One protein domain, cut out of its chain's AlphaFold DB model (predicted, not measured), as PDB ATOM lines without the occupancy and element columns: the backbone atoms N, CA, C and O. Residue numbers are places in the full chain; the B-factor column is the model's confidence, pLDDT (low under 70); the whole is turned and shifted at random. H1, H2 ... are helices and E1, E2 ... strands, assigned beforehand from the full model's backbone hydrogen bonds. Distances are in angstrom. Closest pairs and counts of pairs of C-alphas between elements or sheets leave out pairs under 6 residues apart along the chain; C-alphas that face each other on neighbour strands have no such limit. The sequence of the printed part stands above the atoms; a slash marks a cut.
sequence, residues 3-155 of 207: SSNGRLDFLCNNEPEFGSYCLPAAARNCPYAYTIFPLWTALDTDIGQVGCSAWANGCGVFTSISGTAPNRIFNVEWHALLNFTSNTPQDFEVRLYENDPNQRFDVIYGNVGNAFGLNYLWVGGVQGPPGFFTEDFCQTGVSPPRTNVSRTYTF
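Overview. This is residues 3 to 155 of the 207 residues of an uncharacterized protein of Verrucomicrobia bacterium (UniProt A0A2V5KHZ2). Two antiparallel sheets form a sandwich, only partly face to face: a larger sheet, E3 E4 E5 E6 E9, with the smaller sheet E1 E2 E7 E8 over its E5 and E6, while E3 reaches beyond the smaller sheet. The short helix H1 sits near one end of the larger sheet, over E4, and the long unnamed stretch of residues 10 to 34 loops over the side of the smaller sheet away from the larger. The printed part has 153 residues, with one named helix and nine named strands in the order E1 E2 H1 E3 E4 E5 E6 E7 E8 E9; its class is mostly strand, though under half of the residues are in named elements. It is compact, with a radius of gyration of the C-alphas of 15.2 A, and spans 43 by 36 by 26 A.

Along the chain. In the larger sheet, E3 is residues 60 to 66, 19.1 A long; E4 is residues 73 to 82, 27.2 A, from C-alpha 73 at (245.879, 357.092, 284.645); E5 is residues 89 to 97, 26.3 A; E6 is residues 104 to 112, 23.1 A; and E9 is residues 149 to 154, 16.8 A, ending at C-alpha 154 at (243.560, 343.272, 290.391). In the smaller sheet, E1 is residues 7 to 9, beginning at C-alpha 7 at (233.895, 356.207, 298.276), E2 is residues 35 to 40, E7 is residues 120 to 127, 20.5 A, and E8 is residues 133 to 141, 22.6 A. H1 is residues 50 to 54.

Arrangement. The larger sheet is twisted, with E3 and E9 as edge strands. E3 E4 E5 E6 form a meander, each strand the antiparallel neighbour of the one before: N 62 and O 77 are 2.8 A apart, N 76 and O 94 2.8 A, N 93 and O 108 2.8 A. E9 is antiparallel to E6, with N 107 and O 151 at 2.8 A. In the smaller sheet N 8 and O 36 are 2.9 A apart, N 37 and O 125 2.9 A, and N 122 and O 139 2.8 A. E7 bends by 52 degrees at residue 124 and E8 by 52 degrees at residue 136. Between the sheets, the closest C-alphas of E2 and E6 are those of Pro 38 and Val 107, 5.8 A apart. H1 is on the larger sheet, over E4, at a height of 8.8 A; 0 of its 1 O i to N i+4 pairs but 2 of its 2 O i to N i+3 pairs are within hydrogen-bond range.

Size, cuts and confidence. The C-alphas of Pro 70 and Gly 117 are the farthest apart, 47.4 A. The printed part has no cut. The link from E1 to E2, a hairpin, is long, with 25 residues. The mean pLDDT of the printed part is 93.5, and no printed residue is under 70.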
ATOM      1  N   SER A   3     232.168 360.275 296.490       95.31
ATOM      2  CA  SER A   3     231.688 360.654 297.823       95.31
ATOM      3  C   SER A   3     232.755 361.462 298.562       95.31
ATOM      4  O   SER A   3     233.935 361.103 298.518       95.31
ATOM      5  N   SER A   4     232.347 362.506 299.289       94.25
ATOM      6  CA  SER A   4     233.231 363.220 300.224       94.25
ATOM      7  C   SER A   4     233.717 362.309 301.355       94.25
ATOM      8  O   SER A   4     234.847 362.453 301.807       94.25
ATOM      9  N   ASN A   5     232.928 361.297 301.725       94.88
ATOM     10  CA  ASN A   5     233.247 360.283 302.731       94.88
ATOM     11  C   ASN A   5     234.103 359.126 302.176       94.88
ATOM     12  O   ASN A   5     234.024 358.007 302.671       94.88
ATOM     13  N   GLY A   6     234.907 359.361 301.131       95.69
ATOM     14  CA  GLY A   6     235.936 358.414 300.689       95.69
ATOM     15  C   GLY A   6     235.400 357.143 300.028       95.69
ATOM     16  O   GLY A   6     235.859 356.037 300.324       95.69
ATOM     17  N   ARG A   7     234.432 357.295 299.114       96.31
ATOM     18  CA  ARG A   7     233.895 356.207 298.276       96.31
ATOM     19  C   ARG A   7     233.765 356.595 296.809       96.31
ATOM     20  O   ARG A   7     233.500 357.751 296.478       96.31
ATOM     21  N   LEU A   8     233.858 355.593 295.939       97.69
ATOM     22  CA  LEU A   8     233.554 355.682 294.511       97.69
ATOM     23  C   LEU A   8     232.512 354.628 294.143       97.69
ATOM     24  O   LEU A   8     232.876 353.465 293.984       97.69
ATOM     25  N   ASP A   9     231.238 355.000 293.975       96.12
ATOM     26  CA  ASP A   9     230.250 354.048 293.445       96.12
ATOM     27  C   ASP A   9     230.067 354.208 291.943       96.12
ATOM     28  O   ASP A   9     229.801 355.305 291.442       96.12
ATOM     29  N   PHE A  10     230.135 353.096 291.226       95.25
ATOM     30  CA  PHE A  10     229.995 353.066 289.773       95.25
ATOM     31  C   PHE A  10     228.577 352.710 289.319       95.25
ATOM     32  O   PHE A  10     228.261 352.887 288.145       95.25
ATOM     33  N   LEU A  11     227.711 352.259 290.232       94.38
ATOM     34  CA  LEU A  11     226.349 351.850 289.895       94.38
ATOM     35  C   LEU A  11     225.314 352.981 290.030       94.38
ATOM     36  O   LEU A  11     224.556 353.236 289.098       94.38
ATOM     37  N   CYS A  12     225.227 353.634 291.189       91.50
ATOM     38  CA  CYS A  12     224.081 354.490 291.538       91.50
ATOM     39  C   CYS A  12     224.337 355.300 292.806       91.50
ATOM     40  O   CYS A  12     225.138 354.874 293.626       91.50
ATOM     41  N   ASN A  13     223.642 356.436 292.969       92.62
ATOM     42  CA  ASN A  13     223.851 357.380 294.075       92.62
ATOM     43  C   ASN A  13     223.446 356.854 295.461       92.62
ATOM     44  O   ASN A  13     222.254 356.732 295.744       92.62
ATOM     45  N   ASN A  14     224.430 356.644 296.343       92.81
ATOM     46  CA  ASN A  14     224.207 356.254 297.740       92.81
ATOM     47  C   ASN A  14     224.289 357.418 298.747       92.81
ATOM     48  O   ASN A  14     224.061 357.196 299.936       92.81
ATOM     49  N   GLU A  15     224.532 358.651 298.294       92.06
ATOM     50  CA  GLU A  15     224.527 359.851 299.143       92.06
ATOM     51  C   GLU A  15     223.113 360.429 299.378       92.06
ATOM     52  O   GLU A  15     222.229 360.247 298.532       92.06
ATOM     53  N   PRO A  16     222.873 361.153 300.499       89.00
ATOM     54  CA  PRO A  16     223.808 361.424 301.603       89.00
ATOM     55  C   PRO A  16     223.883 360.248 302.577       89.00
ATOM     56  O   PRO A  16     222.849 359.867 303.125       89.00
ATOM     57  N   GLU A  17     225.057 359.672 302.802       86.81
ATOM     58  CA  GLU A  17     225.297 358.611 303.787       86.81
ATOM     59  C   GLU A  17     226.098 359.159 304.974       86.81
ATOM     60  O   GLU A  17     227.114 359.828 304.806       86.81
ATOM     61  N   PHE A  18     225.607 358.885 306.183       80.00
ATOM     62  CA  PHE A  18     226.123 359.456 307.430       80.00
ATOM     63  C   PHE A  18     226.980 358.468 308.226       80.00
ATOM     64  O   PHE A  18     227.608 358.861 309.207       80.00
ATOM     65  N   GLY A  19     226.988 357.194 307.833       88.69
ATOM     66  CA  GLY A  19     227.778 356.146 308.460       88.69
ATOM     67  C   GLY A  19     228.754 355.471 307.505       88.69
ATOM     68  O   GLY A  19     228.808 355.736 306.305       88.69
ATOM     69  N   SER A  20     229.498 354.536 308.077       93.69
ATOM     70  CA  SER A  20     230.306 353.560 307.356       93.69
ATOM     71  C   SER A  20     229.953 352.177 307.884       93.69
ATOM     72  O   SER A  20     229.533 352.042 309.035       93.69
ATOM     73  N   TYR A  21     230.109 351.149 307.053       95.75
ATOM     74  CA  TYR A  21     229.766 349.772 307.412       95.75
ATOM     75  C   TYR A  21     230.802 348.811 306.836       95.75
ATOM     76  O   TYR A  21     231.292 349.038 305.729       95.75
ATOM     77  N   CYS A  22     231.107 347.735 307.567       97.25
ATOM     78  CA  CYS A  22     231.964 346.663 307.060       97.25
ATOM     79  C   CYS A  22     231.422 346.090 305.748       97.25
ATOM     80  O   CYS A  22     230.211 346.079 305.506       97.25
ATOM     81  N   LEU A  23     232.330 345.597 304.913       97.00
ATOM     82  CA  LEU A  23     232.011 344.942 303.662       97.00
ATOM     83  C   LEU A  23     231.633 343.465 303.909       97.00
ATOM     84  O   LEU A  23     232.246 342.788 304.733       97.00
ATOM     85  N   PRO A  24     230.633 342.928 303.192       97.25
ATOM     86  CA  PRO A  24     229.840 343.616 302.186       97.25
ATOM     87  C   PRO A  24     228.827 344.568 302.836       97.25
ATOM     88  O   PRO A  24     228.012 344.167 303.667       97.25
ATOM     89  N   ALA A  25     228.851 345.830 302.412       95.06
ATOM     90  CA  ALA A  25     227.917 346.829 302.887       95.06
ATOM     91  C   ALA A  25     226.524 346.516 302.325       95.06
ATOM     92  O   ALA A  25     226.348 346.293 301.118       95.06
ATOM     93  N   ALA A  26     225.531 346.489 303.216       93.00
ATOM     94  CA  ALA A  26     224.142 346.266 302.845       93.00
ATOM     95  C   ALA A  26     223.643 347.382 301.915       93.00
ATOM     96  O   ALA A  26     224.064 348.533 302.021       93.00
ATOM     97  N   ALA A  27     222.737 347.034 301.000       91.81
ATOM     98  CA  ALA A  27     222.140 348.009 300.096       91.81
ATOM     99  C   ALA A  27     221.432 349.127 300.874       91.81
ATOM    100  O   ALA A  27     220.815 348.879 301.910       91.81
ATOM    101  N   ARG A  28     221.498 350.343 300.331       87.12
ATOM    102  CA  ARG A  28     220.861 351.530 300.901       87.12
ATOM    103  C   ARG A  28     219.844 352.113 299.922       87.12
ATOM    104  O   ARG A  28     218.817 351.486 299.683       87.12
ATOM    105  N   ASN A  29     220.147 353.261 299.308       90.88
ATOM    106  CA  ASN A  29     219.383 353.783 298.173       90.88
ATOM    107  C   ASN A  29     219.446 352.788 297.011       90.88
ATOM    108  O   ASN A  29     218.484 352.606 296.269       90.88
ATOM    109  N   CYS A  30     220.595 352.130 296.880       91.62
ATOM    110  CA  CYS A  30     220.824 351.035 295.967       91.62
ATOM    111  C   CYS A  30     221.963 350.134 296.489       91.62
ATOM    112  O   CYS A  30     222.599 350.452 297.502       91.62
ATOM    113  N   PRO A  31     222.225 348.976 295.857       93.81
ATOM    114  CA  PRO A  31     223.349 348.130 296.241       93.81
ATOM    115  C   PRO A  31     224.687 348.867 296.104       93.81
ATOM    116  O   PRO A  31     224.921 349.518 295.090       93.81
ATOM    117  N   TYR A  32     225.606 348.677 297.055       94.75
ATOM    118  CA  TYR A  32     227.019 349.085 296.932       94.75
ATOM    119  C   TYR A  32     227.815 348.181 295.966       94.75
ATOM    120  O   TYR A  32     228.984 347.872 296.184       94.75
ATOM    121  N   ALA A  33     227.158 347.661 294.928       92.50
ATOM    122  CA  ALA A  33     227.817 346.836 293.931       92.50
ATOM    123  C   ALA A  33     228.644 347.724 292.998       92.50
ATOM    124  O   ALA A  33     228.162 348.759 292.539       92.50
ATOM    125  N   TYR A  34     229.864 347.281 292.690       94.81
ATOM    126  CA  TYR A  34     230.854 348.063 291.948       94.81
ATOM    127  C   TYR A  34     231.183 349.376 292.674       94.81
ATOM    128  O   TYR A  34     231.035 350.465 292.119       94.81
ATOM    129  N   THR A  35     231.613 349.263 293.930       97.25
ATOM    130  CA  THR A  35     232.047 350.390 294.760       97.25
ATOM    131  C   THR A  35     233.471 350.166 295.256       97.25
ATOM    132  O   THR A  35     233.793 349.101 295.786       97.25
ATOM    133  N   ILE A  36     234.320 351.186 295.113       98.25
ATOM    134  CA  ILE A  36     235.642 351.243 295.746       98.25
ATOM    135  C   ILE A  36     235.512 352.055 297.036       98.25
ATOM    136  O   ILE A  36     234.983 353.168 297.022       98.25
ATOM    137  N   PHE A  37     236.019 351.504 298.134       97.88
ATOM    138  CA  PHE A  37     236.076 352.131 299.449       97.88
ATOM    139  C   PHE A  37     237.551 352.384 299.786       97.88
ATOM    140  O   PHE A  37     238.143 351.585 300.509       97.88
ATOM    141  N   PRO A  38     238.194 353.424 299.217       97.50
ATOM    142  CA  PRO A  38     239.589 353.712 299.531       97.50
ATOM    143  C   PRO A  38     239.781 354.022 301.017       97.50
ATOM    144  O   PRO A  38     240.686 353.486 301.637       97.50
ATOM    145  N   LEU A  39     238.907 354.846 301.596       96.75
ATOM    146  CA  LEU A  39     238.891 355.144 303.024       96.75
ATOM    147  C   LEU A  39     237.501 355.659 303.399       96.75
ATOM    148  O   LEU A  39     237.262 356.864 303.443       96.75
ATOM    149  N   TRP A  40     236.566 354.743 303.638       96.75
ATOM    150  CA  TRP A  40     235.211 355.117 304.017       96.75
ATOM    151  C   TRP A  40     235.112 355.323 305.524       96.75
ATOM    152  O   TRP A  40     235.225 354.382 306.311       96.75
ATOM    153  N   THR A  41     234.929 356.586 305.894       94.06
ATOM    154  CA  THR A  41     234.716 357.081 307.257       94.06
ATOM    155  C   THR A  41     233.996 358.436 307.181       94.06
ATOM    156  O   THR A  41     233.673 358.910 306.090       94.06
ATOM    157  N   ALA A  42     233.742 359.073 308.323       92.25
ATOM    158  CA  ALA A  42     233.204 360.428 308.380       92.25
ATOM    159  C   ALA A  42     234.306 361.456 308.075       92.25
ATOM    160  O   ALA A  42     235.158 361.745 308.921       92.25
ATOM    161  N   LEU A  43     234.267 362.017 306.868       94.00
ATOM    162  CA  LEU A  43     235.229 362.988 306.360       94.00
ATOM    163  C   LEU A  43     234.570 364.350 306.125       94.00
ATOM    164  O   LEU A  43     233.373 364.451 305.868       94.00
ATOM    165  N   ASP A  44     235.388 365.390 306.194       93.31
ATOM    166  CA  ASP A  44     235.046 366.759 305.841       93.31
ATOM    167  C   ASP A  44     235.995 367.243 304.735       93.31
ATOM    168  O   ASP A  44     237.217 367.183 304.871       93.31
ATOM    169  N   THR A  45     235.423 367.688 303.618       95.00
ATOM    170  CA  THR A  45     236.153 368.238 302.465       95.00
ATOM    171  C   THR A  45     235.903 369.736 302.285       95.00
ATOM    172  O   THR A  45     236.275 370.291 301.251       95.00
ATOM    173  N   ASP A  46     235.248 370.388 303.247       92.50
ATOM    174  CA  ASP A  46     234.917 371.803 303.181       92.50
ATOM    175  C   ASP A  46     236.174 372.677 303.221       92.50
ATOM    176  O   ASP A  46     237.168 372.416 303.908       92.50
ATOM    177  N   ILE A  47     236.123 373.772 302.465       88.25
ATOM    178  CA  ILE A  47     237.219 374.735 302.387       88.25
ATOM    179  C   ILE A  47     237.298 375.595 303.657       88.25
ATOM    180  O   ILE A  47     236.290 375.918 304.283       88.25
ATOM    181  N   GLY A  48     238.508 376.040 304.006       85.06
ATOM    182  CA  GLY A  48     238.728 377.020 305.078       85.06
ATOM    183  C   GLY A  48     238.926 376.442 306.482       85.06
ATOM    184  O   GLY A  48     239.159 377.212 307.414       85.06
ATOM    185  N   GLN A  49     238.906 375.116 306.651       90.12
ATOM    186  CA  GLN A  49     239.341 374.490 307.903       90.12
ATOM    187  C   GLN A  49     240.857 374.654 308.091       90.12
ATOM    188  O   GLN A  49     241.626 374.659 307.127       90.12
ATOM    189  N   VAL A  50     241.310 374.754 309.345       91.56
ATOM    190  CA  VAL A  50     242.726 375.013 309.682       91.56
ATOM    191  C   VAL A  50     243.655 373.961 309.065       91.56
ATOM    192  O   VAL A  50     244.681 374.301 308.476       91.56
ATOM    193  N   GLY A  51     243.273 372.688 309.141       90.81
ATOM    194  CA  GLY A  51     244.020 371.554 308.607       90.81
ATOM    195  C   GLY A  51     244.111 371.521 307.084       90.81
ATOM    196  O   GLY A  51     245.043 370.924 306.561       90.81
ATOM    197  N   CYS A  52     243.221 372.213 306.365       94.00
ATOM    198  CA  CYS A  52     243.283 372.288 304.904       94.00
ATOM    199  C   CYS A  52     244.536 373.010 304.407       94.00
ATOM    200  O   CYS A  52     244.970 372.776 303.286       94.00
ATOM    201  N   SER A  53     245.142 373.858 305.245       93.12
ATOM    202  CA  SER A  53     246.400 374.539 304.925       93.12
ATOM    203  C   SER A  53     247.596 373.589 304.767       93.12
ATOM    204  O   SER A  53     248.642 374.017 304.281       93.12
ATOM    205  N   ALA A  54     247.449 372.307 305.126       91.75
ATOM    206  CA  ALA A  54     248.449 371.276 304.856       91.75
ATOM    207  C   ALA A  54     248.668 371.036 303.351       91.75
ATOM    208  O   ALA A  54     249.750 370.599 302.960       91.75
ATOM    209  N   TRP A  55     247.680 371.362 302.511       95.38
ATOM    210  CA  TRP A  55     247.763 371.227 301.059       95.38
ATOM    211  C   TRP A  55     247.630 372.588 300.375       95.38
ATOM    212  O   TRP A  55     246.775 373.401 300.726       95.38
ATOM    213  N   ALA A  56     248.446 372.837 299.348       93.94
ATOM    214  CA  ALA A  56     248.453 374.117 298.631       93.94
ATOM    215  C   ALA A  56     247.113 374.431 297.931       93.94
ATOM    216  O   ALA A  56     246.749 375.594 297.776       93.94
ATOM    217  N   ASN A  57     246.383 373.396 297.517       94.38
ATOM    218  CA  ASN A  57     245.050 373.461 296.916       94.38
ATOM    219  C   ASN A  57     243.902 373.384 297.941       94.38
ATOM    220  O   ASN A  57     242.743 373.445 297.539       94.38
ATOM    221  N   GLY A  58     244.202 373.286 299.240       95.56
ATOM    222  CA  GLY A  58     243.200 373.138 300.294       95.56
ATOM    223  C   GLY A  58     242.548 371.753 300.339       95.56
ATOM    224  O   GLY A  58     242.991 370.815 299.671       95.56
ATOM    225  N   CYS A  59     241.488 371.642 301.145       97.31
ATOM    226  CA  CYS A  59     240.649 370.449 301.192       97.31
ATOM    227  C   CYS A  59     239.749 370.354 299.959       97.31
ATOM    228  O   CYS A  59     239.391 371.364 299.347       97.31
ATOM    229  N   GLY A  60     239.367 369.131 299.614       97.00
ATOM    230  CA  GLY A  60     238.495 368.841 298.491       97.00
ATOM    231  C   GLY A  60     238.680 367.425 297.972       97.00
ATOM    232  O   GLY A  60     239.499 366.651 298.470       97.00
ATOM    233  N   VAL A  61     237.919 367.116 296.924       97.81
ATOM    234  CA  VAL A  61     238.147 365.931 296.102       97.81
ATOM    235  C   VAL A  61     238.584 366.378 294.719       97.81
ATOM    236  O   VAL A  61     237.860 367.094 294.022       97.81
ATOM    237  N   PHE A  62     239.783 365.971 294.332       97.88
ATOM    238  CA  PHE A  62     240.449 366.402 293.116       97.88
ATOM    239  C   PHE A  62     240.528 365.251 292.128       97.88
ATOM    240  O   PHE A  62     240.589 364.082 292.498       97.88
ATOM    241  N   THR A  63     240.522 365.589 290.842       98.06
ATOM    242  CA  THR A  63     240.743 364.605 289.785       98.06
ATOM    243  C   THR A  63     241.829 365.096 288.854       98.06
ATOM    244  O   THR A  63     241.938 366.294 288.586       98.06
ATOM    245  N   SER A  64     242.641 364.173 288.358       98.25
ATOM    246  CA  SER A  64     243.651 364.474 287.352       98.25
ATOM    247  C   SER A  64     243.818 363.308 286.389       98.25
ATOM    248  O   SER A  64     243.426 362.175 286.668       98.25
ATOM    249  N   ILE A  65     244.387 363.597 285.221       98.50
ATOM    250  CA  ILE A  65     244.821 362.578 284.273       98.50
ATOM    251  C   ILE A  65     246.321 362.730 284.094       98.50
ATOM    252  O   ILE A  65     246.809 363.826 283.822       98.50
ATOM    253  N   SER A  66     247.038 361.620 284.209       97.31
ATOM    254  CA  SER A  66     248.454 361.543 283.863       97.31
ATOM    255  C   SER A  66     248.678 360.560 282.714       97.31
ATOM    256  O   SER A  66     247.863 359.668 282.463       97.31
ATOM    257  N   GLY A  67     249.777 360.749 281.987       96.69
ATOM    258  CA  GLY A  67     250.097 359.957 280.802       96.69
ATOM    259  C   GLY A  67     249.294 360.354 279.560       96.69
ATOM    260  O   GLY A  67     248.668 361.411 279.491       96.69
ATOM    261  N   THR A  68     249.342 359.493 278.548       97.38
ATOM    262  CA  THR A  68     248.705 359.698 277.241       97.38
ATOM    263  C   THR A  68     248.015 358.419 276.794       97.38
ATOM    264  O   THR A  68     248.450 357.322 277.148       97.38
ATOM    265  N   ALA A  69     246.957 358.540 275.988       96.75
ATOM    266  CA  ALA A  69     246.285 357.369 275.433       96.75
ATOM    267  C   ALA A  69     247.289 356.495 274.649       96.75
ATOM    268  O   ALA A  69     248.177 357.045 273.988       96.75
ATOM    269  N   PRO A  70     247.177 355.158 274.709       96.25
ATOM    270  CA  PRO A  70     246.131 354.371 275.374       96.25
ATOM    271  C   PRO A  70     246.429 353.993 276.843       96.25
ATOM    272  O   PRO A  70     245.788 353.081 277.351       96.25
ATOM    273  N   ASN A  71     247.394 354.643 277.509       96.62
ATOM    274  CA  ASN A  71     247.886 354.282 278.848       96.62
ATOM    275  C   ASN A  71     247.737 355.446 279.847       96.62
ATOM    276  O   ASN A  71     248.694 355.825 280.528       96.62
ATOM    277  N   ARG A  72     246.564 356.086 279.884       98.31
ATOM    278  CA  ARG A  72     246.280 357.150 280.857       98.31
ATOM    279  C   ARG A  72     246.023 356.571 282.246       98.31
ATOM    280  O   ARG A  72     245.511 355.463 282.385       98.31
ATOM    281  N   ILE A  73     246.301 357.365 283.270       98.62
ATOM    282  CA  ILE A  73     245.879 357.092 284.645       98.62
ATOM    283  C   ILE A  73     244.911 358.195 285.052       98.62
ATOM    284  O   ILE A  73     245.260 359.373 284.959       98.62
ATOM    285  N   PHE A  74     243.706 357.818 285.473       98.44
ATOM    286  CA  PHE A  74     242.749 358.727 286.091       98.44
ATOM    287  C   PHE A  74     242.904 358.652 287.608       98.44
ATOM    288  O   PHE A  74     242.668 357.602 288.208       98.44
ATOM    289  N   ASN A  75     243.314 359.764 288.206       98.50
ATOM    290  CA  ASN A  75     243.542 359.883 289.635       98.50
ATOM    291  C   ASN A  75     242.348 360.583 290.281       98.50
ATOM    292  O   ASN A  75     241.852 361.579 289.744       98.50
ATOM    293  N   VAL A  76     241.924 360.090 291.439       98.69
ATOM    294  CA  VAL A  76     240.952 360.745 292.319       98.69
ATOM    295  C   VAL A  76     241.587 360.871 293.693       98.69
ATOM    296  O   VAL A  76     241.918 359.859 294.296       98.69
ATOM    297  N   GLU A  77     241.772 362.090 294.174       97.94
ATOM    298  CA  GLU A  77     242.525 362.396 295.391       97.94
ATOM    299  C   GLU A  77     241.628 363.125 296.385       97.94
ATOM    300  O   GLU A  77     240.908 364.055 296.020       97.94
ATOM    301  N   TRP A  78     241.665 362.696 297.642       98.06
ATOM    302  CA  TRP A  78     240.972 363.340 298.744       98.06
ATOM    303  C   TRP A  78     241.992 364.058 299.607       98.06
ATOM    304  O   TRP A  78     242.860 363.431 300.209       98.06
ATOM    305  N   HIS A  79     241.813 365.368 299.723       97.56
ATOM    306  CA  HIS A  79     242.355 366.150 300.822       97.56
ATOM    307  C   HIS A  79     241.196 366.428 301.767       97.56
ATOM    308  O   HIS A  79     240.402 367.344 301.547       97.56
ATOM    309  N   ALA A  80     241.044 365.590 302.781       96.12
ATOM    310  CA  ALA A  80     239.948 365.696 303.728       96.12
ATOM    311  C   ALA A  80     240.472 365.864 305.150       96.12
ATOM    312  O   ALA A  80     241.630 365.584 305.449       96.12
ATOM    313  N   LEU A  81     239.607 366.300 306.053       95.06
ATOM    314  CA  LEU A  81     239.814 366.188 307.488       95.06
ATOM    315  C   LEU A  81     238.875 365.120 308.043       95.06
ATOM    316  O   LEU A  81     237.819 364.859 307.469       95.06
ATOM    317  N   LEU A  82     239.217 364.508 309.177       93.25
ATOM    318  CA  LEU A  82     238.204 363.761 309.924       93.25
ATOM    319  C   LEU A  82     237.127 364.726 310.405       93.25
ATOM    320  O   LEU A  82     237.438 365.747 311.026       93.25
ATOM    321  N   ASN A  83     235.870 364.367 310.158       89.94
ATOM    322  CA  ASN A  83     234.729 365.162 310.588       89.94
ATOM    323  C   ASN A  83     234.767 365.390 312.110       89.94
ATOM    324  O   ASN A  83     235.244 364.531 312.850       89.94
ATOM    325  N   PHE A  84     234.262 366.528 312.589       87.19
ATOM    326  CA  PHE A  84     234.377 367.006 313.980       87.19
ATOM    327  C   PHE A  84     235.803 367.342 314.444       87.19
ATOM    328  O   PHE A  84     236.020 367.623 315.624       87.19
ATOM    329  N   THR A  85     236.768 367.376 313.527       88.12
ATOM    330  CA  THR A  85     238.111 367.897 313.780       88.12
ATOM    331  C   THR A  85     238.432 368.982 312.761       88.12
ATOM    332  O   THR A  85     238.027 368.895 311.608       88.12
ATOM    333  N   SER A  86     239.182 370.004 313.168       88.00
ATOM    334  CA  SER A  86     239.609 371.073 312.257       88.00
ATOM    335  C   SER A  86     241.041 370.894 311.758       88.00
ATOM    336  O   SER A  86     241.525 371.741 311.012       88.00
ATOM    337  N   ASN A  87     241.744 369.832 312.170       90.44
ATOM    338  CA  ASN A  87     243.182 369.675 311.938       90.44
ATOM    339  C   ASN A  87     243.677 368.218 311.831       90.44
ATOM    340  O   ASN A  87     244.881 368.000 311.968       90.44
ATOM    341  N   THR A  88     242.800 367.236 311.585       93.44
ATOM    342  CA  THR A  88     243.220 365.831 311.413       93.44
ATOM    343  C   THR A  88     243.178 365.427 309.938       93.44
ATOM    344  O   THR A  88     242.134 364.962 309.476       93.44
ATOM    345  N   PRO A  89     244.275 365.612 309.180       93.62
ATOM    346  CA  PRO A  89     244.302 365.397 307.735       93.62
ATOM    347  C   PRO A  89     244.119 363.930 307.350       93.62
ATOM    348  O   PRO A  89     244.601 363.038 308.044       93.62
ATOM    349  N   GLN A  90     243.437 363.705 306.235       95.62
ATOM    350  CA  GLN A  90     243.178 362.425 305.591       95.62
ATOM    351  C   GLN A  90     243.521 362.598 304.109       95.62
ATOM    352  O   GLN A  90     242.773 363.228 303.362       95.62
ATOM    353  N   ASP A  91     244.686 362.087 303.733       97.06
ATOM    354  CA  ASP A  91     245.269 362.175 302.399       97.06
ATOM    355  C   ASP A  91     245.302 360.789 301.754       97.06
ATOM    356  O   ASP A  91     246.002 359.882 302.229       97.06
ATOM    357  N   PHE A  92     244.513 360.600 300.703       98.25
ATOM    358  CA  PHE A  92     244.471 359.338 299.977       98.25
ATOM    359  C   PHE A  92     244.020 359.517 298.528       98.25
ATOM    360  O   PHE A  92     243.274 360.429 298.184       98.25
ATOM    361  N   GLU A  93     244.449 358.594 297.674       98.50
ATOM    362  CA  GLU A  93     244.267 358.655 296.226       98.50
ATOM    363  C   GLU A  93     243.807 357.297 295.679       98.50
ATOM    364  O   GLU A  93     244.280 356.243 296.103       98.50
ATOM    365  N   VAL A  94     242.908 357.309 294.698       98.75
ATOM    366  CA  VAL A  94     242.593 356.161 293.845       98.75
ATOM    367  C   VAL A  94     243.161 356.405 292.455       98.75
ATOM    368  O   VAL A  94     242.892 357.442 291.852       98.75
ATOM    369  N   ARG A  95     243.877 355.418 291.909       98.69
ATOM    370  CA  ARG A  95     244.389 355.435 290.533       98.69
ATOM    371  C   ARG A  95     243.722 354.365 289.690       98.69
ATOM    372  O   ARG A  95     243.875 353.175 289.965       98.69
ATOM    373  N   LEU A  96     243.014 354.786 288.648       98.12
ATOM    374  CA  LEU A  96     242.400 353.908 287.656       98.12
ATOM    375  C   LEU A  96     243.254 353.901 286.387       98.12
ATOM    376  O   LEU A  96     243.542 354.960 285.826       98.12
ATOM    377  N   TYR A  97     243.640 352.715 285.928       98.06
ATOM    378  CA  TYR A  97     244.562 352.555 284.806       98.06
ATOM    379  C   TYR A  97     243.803 352.226 283.521       98.06
ATOM    380  O   TYR A  97     243.058 351.247 283.450       98.06
ATOM    381  N   GLU A  98     243.999 353.038 282.487       97.69
ATOM    382  CA  GLU A  98     243.472 352.771 281.154       97.69
ATOM    383  C   GLU A  98     244.223 351.592 280.517       97.69
ATOM    384  O   GLU A  98     245.450 351.602 280.447       97.69
ATOM    385  N   ASN A  99     243.478 350.594 280.030       94.88
ATOM    386  CA  ASN A  99     243.997 349.430 279.299       94.88
ATOM    387  C   ASN A  99     245.093 348.618 280.020       94.88
ATOM    388  O   ASN A  99     245.835 347.887 279.363       94.88
ATOM    389  N   ASP A 100     245.193 348.692 281.353       94.12
ATOM    390  CA  ASP A 100     246.134 347.836 282.079       94.12
ATOM    391  C   ASP A 100     245.737 346.356 281.913       94.12
ATOM    392  O   ASP A 100     244.582 345.992 282.171       94.12
ATOM    393  N   PRO A 101     246.668 345.475 281.503       91.38
ATOM    394  CA  PRO A 101     246.362 344.077 281.215       91.38
ATOM    395  C   PRO A 101     245.900 343.284 282.445       91.38
ATOM    396  O   PRO A 101     245.237 342.262 282.286       91.38
ATOM    397  N   ASN A 102     246.205 343.744 283.662       90.50
ATOM    398  CA  ASN A 102     245.766 343.112 284.908       90.50
ATOM    399  C   ASN A 102     244.426 343.663 285.413       90.50
ATOM    400  O   ASN A 102     243.991 343.281 286.503       90.50
ATOM    401  N   GLN A 103     243.792 344.575 284.658       91.44
ATOM    402  CA  GLN A 103     242.545 345.250 285.034       91.44
ATOM    403  C   GLN A 103     242.621 345.784 286.470       91.44
ATOM    404  O   GLN A 103     241.796 345.458 287.328       91.44
ATOM    405  N   ARG A 104     243.693 346.531 286.746       94.56
ATOM    406  CA  ARG A 104     244.037 346.969 288.097       94.56
ATOM    407  C   ARG A 104     243.557 348.378 288.409       94.56
ATOM    408  O   ARG A 104     243.437 349.232 287.530       94.56
ATOM    409  N   PHE A 105     243.429 348.638 289.698       97.75
ATOM    410  CA  PHE A 105     243.461 349.978 290.261       97.75
ATOM    411  C   PHE A 105     244.258 349.968 291.563       97.75
ATOM    412  O   PHE A 105     244.401 348.926 292.206       97.75
ATOM    413  N   ASP A 106     244.760 351.133 291.953       98.38
ATOM    414  CA  ASP A 106     245.476 351.300 293.212       98.38
ATOM    415  C   ASP A 106     244.723 352.245 294.142       98.38
ATOM    416  O   ASP A 106     244.096 353.204 293.695       98.38
ATOM    417  N   VAL A 107     244.836 351.984 295.441       98.50
ATOM    418  CA  VAL A 107     244.508 352.915 296.519       98.50
ATOM    419  C   VAL A 107     245.809 353.270 297.226       98.50
ATOM    420  O   VAL A 107     246.536 352.386 297.679       98.50
ATOM    421  N   ILE A 108     246.122 354.554 297.314       98.50
ATOM    422  CA  ILE A 108     247.336 355.082 297.932       98.50
ATOM    423  C   ILE A 108     246.914 355.870 299.163       98.50
ATOM    424  O   ILE A 108     246.045 356.729 299.089       98.50
ATOM    425  N   TYR A 109     247.535 355.568 300.293       98.06
ATOM    426  CA  TYR A 109     247.344 356.271 301.550       98.06
ATOM    427  C   TYR A 109     248.587 357.116 301.792       98.06
ATOM    428  O   TYR A 109     249.671 356.568 302.017       98.06
ATOM    429  N   GLY A 110     248.432 358.435 301.742       96.44
ATOM    430  CA  GLY A 110     249.455 359.385 302.147       96.44
ATOM    431  C   GLY A 110     249.437 359.557 303.665       96.44
ATOM    432  O   GLY A 110     249.497 358.587 304.437       96.44
ATOM    433  N   ASN A 111     249.324 360.807 304.100       93.50
ATOM    434  CA  ASN A 111     249.141 361.133 305.506       93.50
ATOM    435  C   ASN A 111     247.692 360.887 305.959       93.50
ATOM    436  O   ASN A 111     246.781 361.634 305.610       93.50
ATOM    437  N   VAL A 112     247.488 359.872 306.796       93.62
ATOM    438  CA  VAL A 112     246.180 359.566 307.383       93.62
ATOM    439  C   VAL A 112     246.311 359.752 308.890       93.62
ATOM    440  O   VAL A 112     246.945 358.955 309.584       93.62
ATOM    441  N   GLY A 113     245.793 360.876 309.380       90.19
ATOM    442  CA  GLY A 113     245.945 361.330 310.758       90.19
ATOM    443  C   GLY A 113     245.054 360.582 311.752       90.19
ATOM    444  O   GLY A 113     243.999 360.055 311.404       90.19
ATOM    445  N   ASN A 114     245.480 360.570 313.014       86.44
ATOM    446  CA  ASN A 114     244.741 360.015 314.150       86.44
ATOM    447  C   ASN A 114     243.919 361.118 314.838       86.44
ATOM    448  O   ASN A 114     244.444 362.206 315.075       86.44
ATOM    449  N   ALA A 115     242.668 360.822 315.193       81.00
ATOM    450  CA  ALA A 115     241.842 361.706 316.008       81.00
ATOM    451  C   ALA A 115     241.894 361.303 317.487       81.00
ATOM    452  O   ALA A 115     241.382 360.261 317.897       81.00
ATOM    453  N   PHE A 116     242.449 362.174 318.329       73.75
ATOM    454  CA  PHE A 116     242.430 361.960 319.774       73.75
ATOM    455  C   PHE A 116     241.014 362.142 320.340       73.75
ATOM    456  O   PHE A 116     240.406 363.198 320.190       73.75
ATOM    457  N   GLY A 117     240.508 361.124 321.041       74.06
ATOM    458  CA  GLY A 117     239.258 361.207 321.806       74.06
ATOM    459  C   GLY A 117     237.965 360.981 321.012       74.06
ATOM    460  O   GLY A 117     236.893 361.049 321.608       74.06
ATOM    461  N   LEU A 118     238.046 360.670 319.714       83.31
ATOM    462  CA  LEU A 118     236.897 360.336 318.867       83.31
ATOM    463  C   LEU A 118     237.095 358.960 318.220       83.31
ATOM    464  O   LEU A 118     238.169 358.655 317.711       83.31
ATOM    465  N   ASN A 119     236.055 358.126 318.245       87.56
ATOM    466  CA  ASN A 119     236.076 356.807 317.612       87.56
ATOM    467  C   ASN A 119     235.383 356.869 316.253       87.56
ATOM    468  O   ASN A 119     234.231 357.291 316.170       87.56
ATOM    469  N   TYR A 120     236.057 356.368 315.223       91.38
ATOM    470  CA  TYR A 120     235.507 356.229 313.877       91.38
ATOM    471  C   TYR A 120     235.487 354.761 313.475       91.38
ATOM    472  O   TYR A 120     236.291 353.972 313.979       91.38
ATOM    473  N   LEU A 121     234.575 354.398 312.571       93.81
ATOM    474  CA  LEU A 121     234.679 353.146 311.836       93.81
ATOM    475  C   LEU A 121     235.470 353.405 310.556       93.81
ATOM    476  O   LEU A 121     235.040 354.171 309.698       93.81
ATOM    477  N   TRP A 122     236.610 352.742 310.442       94.69
ATOM    478  CA  TRP A 122     237.480 352.785 309.281       94.69
ATOM    479  C   TRP A 122     237.150 351.610 308.383       94.69
ATOM    480  O   TRP A 122     237.284 350.466 308.822       94.69
ATOM    481  N   VAL A 123     236.745 351.879 307.144       97.19
ATOM    482  CA  VAL A 123     236.435 350.832 306.169       97.19
ATOM    483  C   VAL A 123     237.277 351.024 304.915       97.19
ATOM    484  O   VAL A 123     237.308 352.109 304.337       97.19
ATOM    485  N   GLY A 124     237.955 349.960 304.497       97.44
ATOM    486  CA  GLY A 124     238.781 349.937 303.297       97.44
ATOM    487  C   GLY A 124     238.572 348.652 302.519       97.44
ATOM    488  O   GLY A 124     238.568 347.562 303.099       97.44
ATOM    489  N   GLY A 125     238.407 348.760 301.207       97.50
ATOM    490  CA  GLY A 125     238.163 347.600 300.364       97.50
ATOM    491  C   GLY A 125     237.479 347.911 299.040       97.50
ATOM    492  O   GLY A 125     237.418 349.049 298.572       97.50
ATOM    493  N   VAL A 126     236.925 346.867 298.434       97.31
ATOM    494  CA  VAL A 126     236.140 346.950 297.201       97.31
ATOM    495  C   VAL A 126     234.985 345.961 297.255       97.31
ATOM    496  O   VAL A 126     235.139 344.838 297.736       97.31
ATOM    497  N   GLN A 127     233.830 346.365 296.737       96.06
ATOM    498  CA  GLN A 127     232.660 345.508 296.590       96.06
ATOM    499  C   GLN A 127     232.246 345.446 295.120       96.06
ATOM    500  O   GLN A 127     231.993 346.461 294.475       96.06
ATOM    501  N   GLY A 128     232.201 344.234 294.582       92.88
ATOM    502  CA  GLY A 128     231.718 343.923 293.244       92.88
ATOM    503  C   GLY A 128     230.244 343.499 293.260       92.88
ATOM    504  O   GLY A 128     229.468 343.969 294.095       92.88
ATOM    505  N   PRO A 129     229.829 342.613 292.338       90.44
ATOM    506  CA  PRO A 129     228.509 341.984 292.373       90.44
ATOM    507  C   PRO A 129     228.247 341.227 293.691       90.44
ATOM    508  O   PRO A 129     229.194 340.921 294.421       90.44
ATOM    509  N   PRO A 130     226.986 340.861 293.997       88.19
ATOM    510  CA  PRO A 130     226.659 340.071 295.184       88.19
ATOM    511  C   PRO A 130     227.564 338.840 295.338       88.19
ATOM    512  O   PRO A 130     227.696 338.041 294.414       88.19
ATOM    513  N   GLY A 131     228.189 338.702 296.511       86.25
ATOM    514  CA  GLY A 131     229.134 337.621 296.814       86.25
ATOM    515  C   GLY A 131     230.603 337.915 296.483       86.25
ATOM    516  O   GLY A 131     231.455 337.105 296.832       86.25
ATOM    517  N   PHE A 132     230.922 339.063 295.875       91.06
ATOM    518  CA  PHE A 132     232.289 339.453 295.531       91.06
ATOM    519  C   PHE A 132     232.689 340.726 296.270       91.06
ATOM    520  O   PHE A 132     232.212 341.814 295.955       91.06
ATOM    521  N   PHE A 133     233.591 340.608 297.238       94.94
ATOM    522  CA  PHE A 133     234.187 341.759 297.904       94.94
ATOM    523  C   PHE A 133     235.585 341.415 298.419       94.94
ATOM    524  O   PHE A 133     235.962 340.250 298.542       94.94
ATOM    525  N   THR A 134     236.364 342.443 298.710       96.00
ATOM    526  CA  THR A 134     237.600 342.349 299.483       96.00
ATOM    527  C   THR A 134     237.526 343.416 300.556       96.00
ATOM    528  O   THR A 134     237.417 344.595 300.229       96.00
ATOM    529  N   GLU A 135     237.566 343.000 301.819       96.25
ATOM    530  CA  GLU A 135     237.702 343.896 302.963       96.25
ATOM    531  C   GLU A 135     239.157 343.881 303.426       96.25
ATOM    532  O   GLU A 135     239.670 342.850 303.860       96.25
ATOM    533  N   ASP A 136     239.833 345.020 303.307       96.44
ATOM    534  CA  ASP A 136     241.206 345.162 303.786       96.44
ATOM    535  C   ASP A 136     241.262 345.575 305.251       96.44
ATOM    536  O   ASP A 136     242.234 345.261 305.939       96.44
ATOM    537  N   PHE A 137     240.256 346.321 305.702       95.81
ATOM    538  CA  PHE A 137     240.024 346.640 307.101       95.81
ATOM    539  C   PHE A 137     238.569 347.064 307.306       95.81
ATOM    540  O   PHE A 137     238.011 347.818 306.509       95.81
ATOM    541  N   CYS A 138     237.994 346.618 308.419       96.44
ATOM    542  CA  CYS A 138     236.827 347.225 309.035       96.44
ATOM    543  C   CYS A 138     237.048 347.272 310.543       96.44
ATOM    544  O   CYS A 138     236.947 346.257 311.236       96.44
ATOM    545  N   GLN A 139     237.464 348.426 311.053       93.44
ATOM    546  CA  GLN A 139     237.923 348.542 312.436       93.44
ATOM    547  C   GLN A 139     237.426 349.833 313.061       93.44
ATOM    548  O   GLN A 139     237.457 350.888 312.433       93.44
ATOM    549  N   THR A 140     236.981 349.752 314.313       91.69
ATOM    550  CA  THR A 140     236.700 350.937 315.117       91.69
ATOM    551  C   THR A 140     237.955 351.375 315.858       91.69
ATOM    552  O   THR A 140     238.704 350.547 316.380       91.69
ATOM    553  N   GLY A 141     238.194 352.680 315.926       86.25
ATOM    554  CA  GLY A 141     239.287 353.207 316.732       86.25
ATOM    555  C   GLY A 141     239.637 354.655 316.438       86.25
ATOM    556  O   GLY A 141     239.045 355.300 315.573       86.25
ATOM    557  N   VAL A 142     240.631 355.137 317.180       81.81
ATOM    558  CA  VAL A 142     241.187 356.494 317.067       81.81
ATOM    559  C   VAL A 142     242.238 356.597 315.952       81.81
ATOM    560  O   VAL A 142     242.401 357.645 315.333       81.81
ATOM    561  N   SER A 143     242.936 355.493 315.658       83.31
ATOM    562  CA  SER A 143     244.017 355.441 314.669       83.31
ATOM    563  C   SER A 143     243.565 354.792 313.358       83.31
ATOM    564  O   SER A 143     242.955 353.721 313.407       83.31
ATOM    565  N   PRO A 144     243.909 355.377 312.197       82.44
ATOM    566  CA  PRO A 144     243.624 354.775 310.903       82.44
ATOM    567  C   PRO A 144     244.484 353.520 310.657       82.44
ATOM    568  O   PRO A 144     245.658 353.500 311.037       82.44
ATOM    569  N   PRO A 145     243.961 352.490 309.965       82.69
ATOM    570  CA  PRO A 145     244.703 351.246 309.724       82.69
ATOM    571  C   PRO A 145     245.852 351.356 308.710       82.69
ATOM    572  O   PRO A 145     246.708 350.471 308.658       82.69
ATOM    573  N   ARG A 146     245.871 352.396 307.861       86.75
ATOM    574  CA  ARG A 146     246.850 352.563 306.774       86.75
ATOM    575  C   ARG A 146     247.277 354.021 306.627       86.75
ATOM    576  O   ARG A 146     246.436 354.899 306.502       86.75
ATOM    577  N   THR A 147     248.585 354.253 306.590       93.56
ATOM    578  CA  THR A 147     249.213 355.536 306.243       93.56
ATOM    579  C   THR A 147     250.564 355.261 305.590       93.56
ATOM    580  O   THR A 147     251.231 354.293 305.960       93.56
ATOM    581  N   ASN A 148     250.961 356.082 304.617       95.19
ATOM    582  CA  ASN A 148     252.203 355.950 303.849       95.19
ATOM    583  C   ASN A 148     252.382 354.569 303.195       95.19
ATOM    584  O   ASN A 148     253.469 353.990 303.198       95.19
ATOM    585  N   VAL A 149     251.296 354.021 302.651       96.75
ATOM    586  CA  VAL A 149     251.259 352.696 302.015       96.75
ATOM    587  C   VAL A 149     250.331 352.712 300.808       96.75
ATOM    588  O   VAL A 149     249.455 353.562 300.703       96.75
ATOM    589  N   SER A 150     250.475 351.742 299.910       96.94
ATOM    590  CA  SER A 150     249.534 351.527 298.812       96.94
ATOM    591  C   SER A 150     248.935 350.124 298.846       96.94
ATOM    592  O   SER A 150     249.473 349.191 299.449       96.94
ATOM    593  N   ARG A 151     247.787 349.982 298.188       97.31
ATOM    594  CA  ARG A 151     247.082 348.730 297.965       97.31
ATOM    595  C   ARG A 151     246.706 348.625 296.498       97.31
ATOM    596  O   ARG A 151     246.004 349.485 295.981       97.31
ATOM    597  N   THR A 152     247.137 347.550 295.857       97.38
ATOM    598  CA  THR A 152     246.751 347.230 294.482       97.38
ATOM    599  C   THR A 152     245.622 346.214 294.492       97.38
ATOM    600  O   THR A 152     245.721 345.179 295.154       97.38
ATOM    601  N   TYR A 153     244.576 346.498 293.725       96.25
ATOM    602  CA  TYR A 153     243.489 345.576 293.437       96.25
ATOM    603  C   TYR A 153     243.587 345.163 291.976       96.25
ATOM    604  O   TYR A 153     243.668 346.005 291.085       96.25
ATOM    605  N   THR A 154     243.569 343.861 291.732       93.31
ATOM    606  CA  THR A 154     243.560 343.272 290.391       93.31
ATOM    607  C   THR A 154     242.332 342.402 290.243       93.31
ATOM    608  O   THR A 154     241.939 341.720 291.194       93.31
ATOM    609  N   PHE A 155     241.762 342.354 289.046       82.25
ATOM    610  CA  PHE A 155     240.749 341.354 288.758       82.25
ATOM    611  C   PHE A 155     241.394 339.964 288.723       82.25
ATOM    612  O   PHE A 155     242.250 339.683 287.886       82.25
TER     613      PHE A 155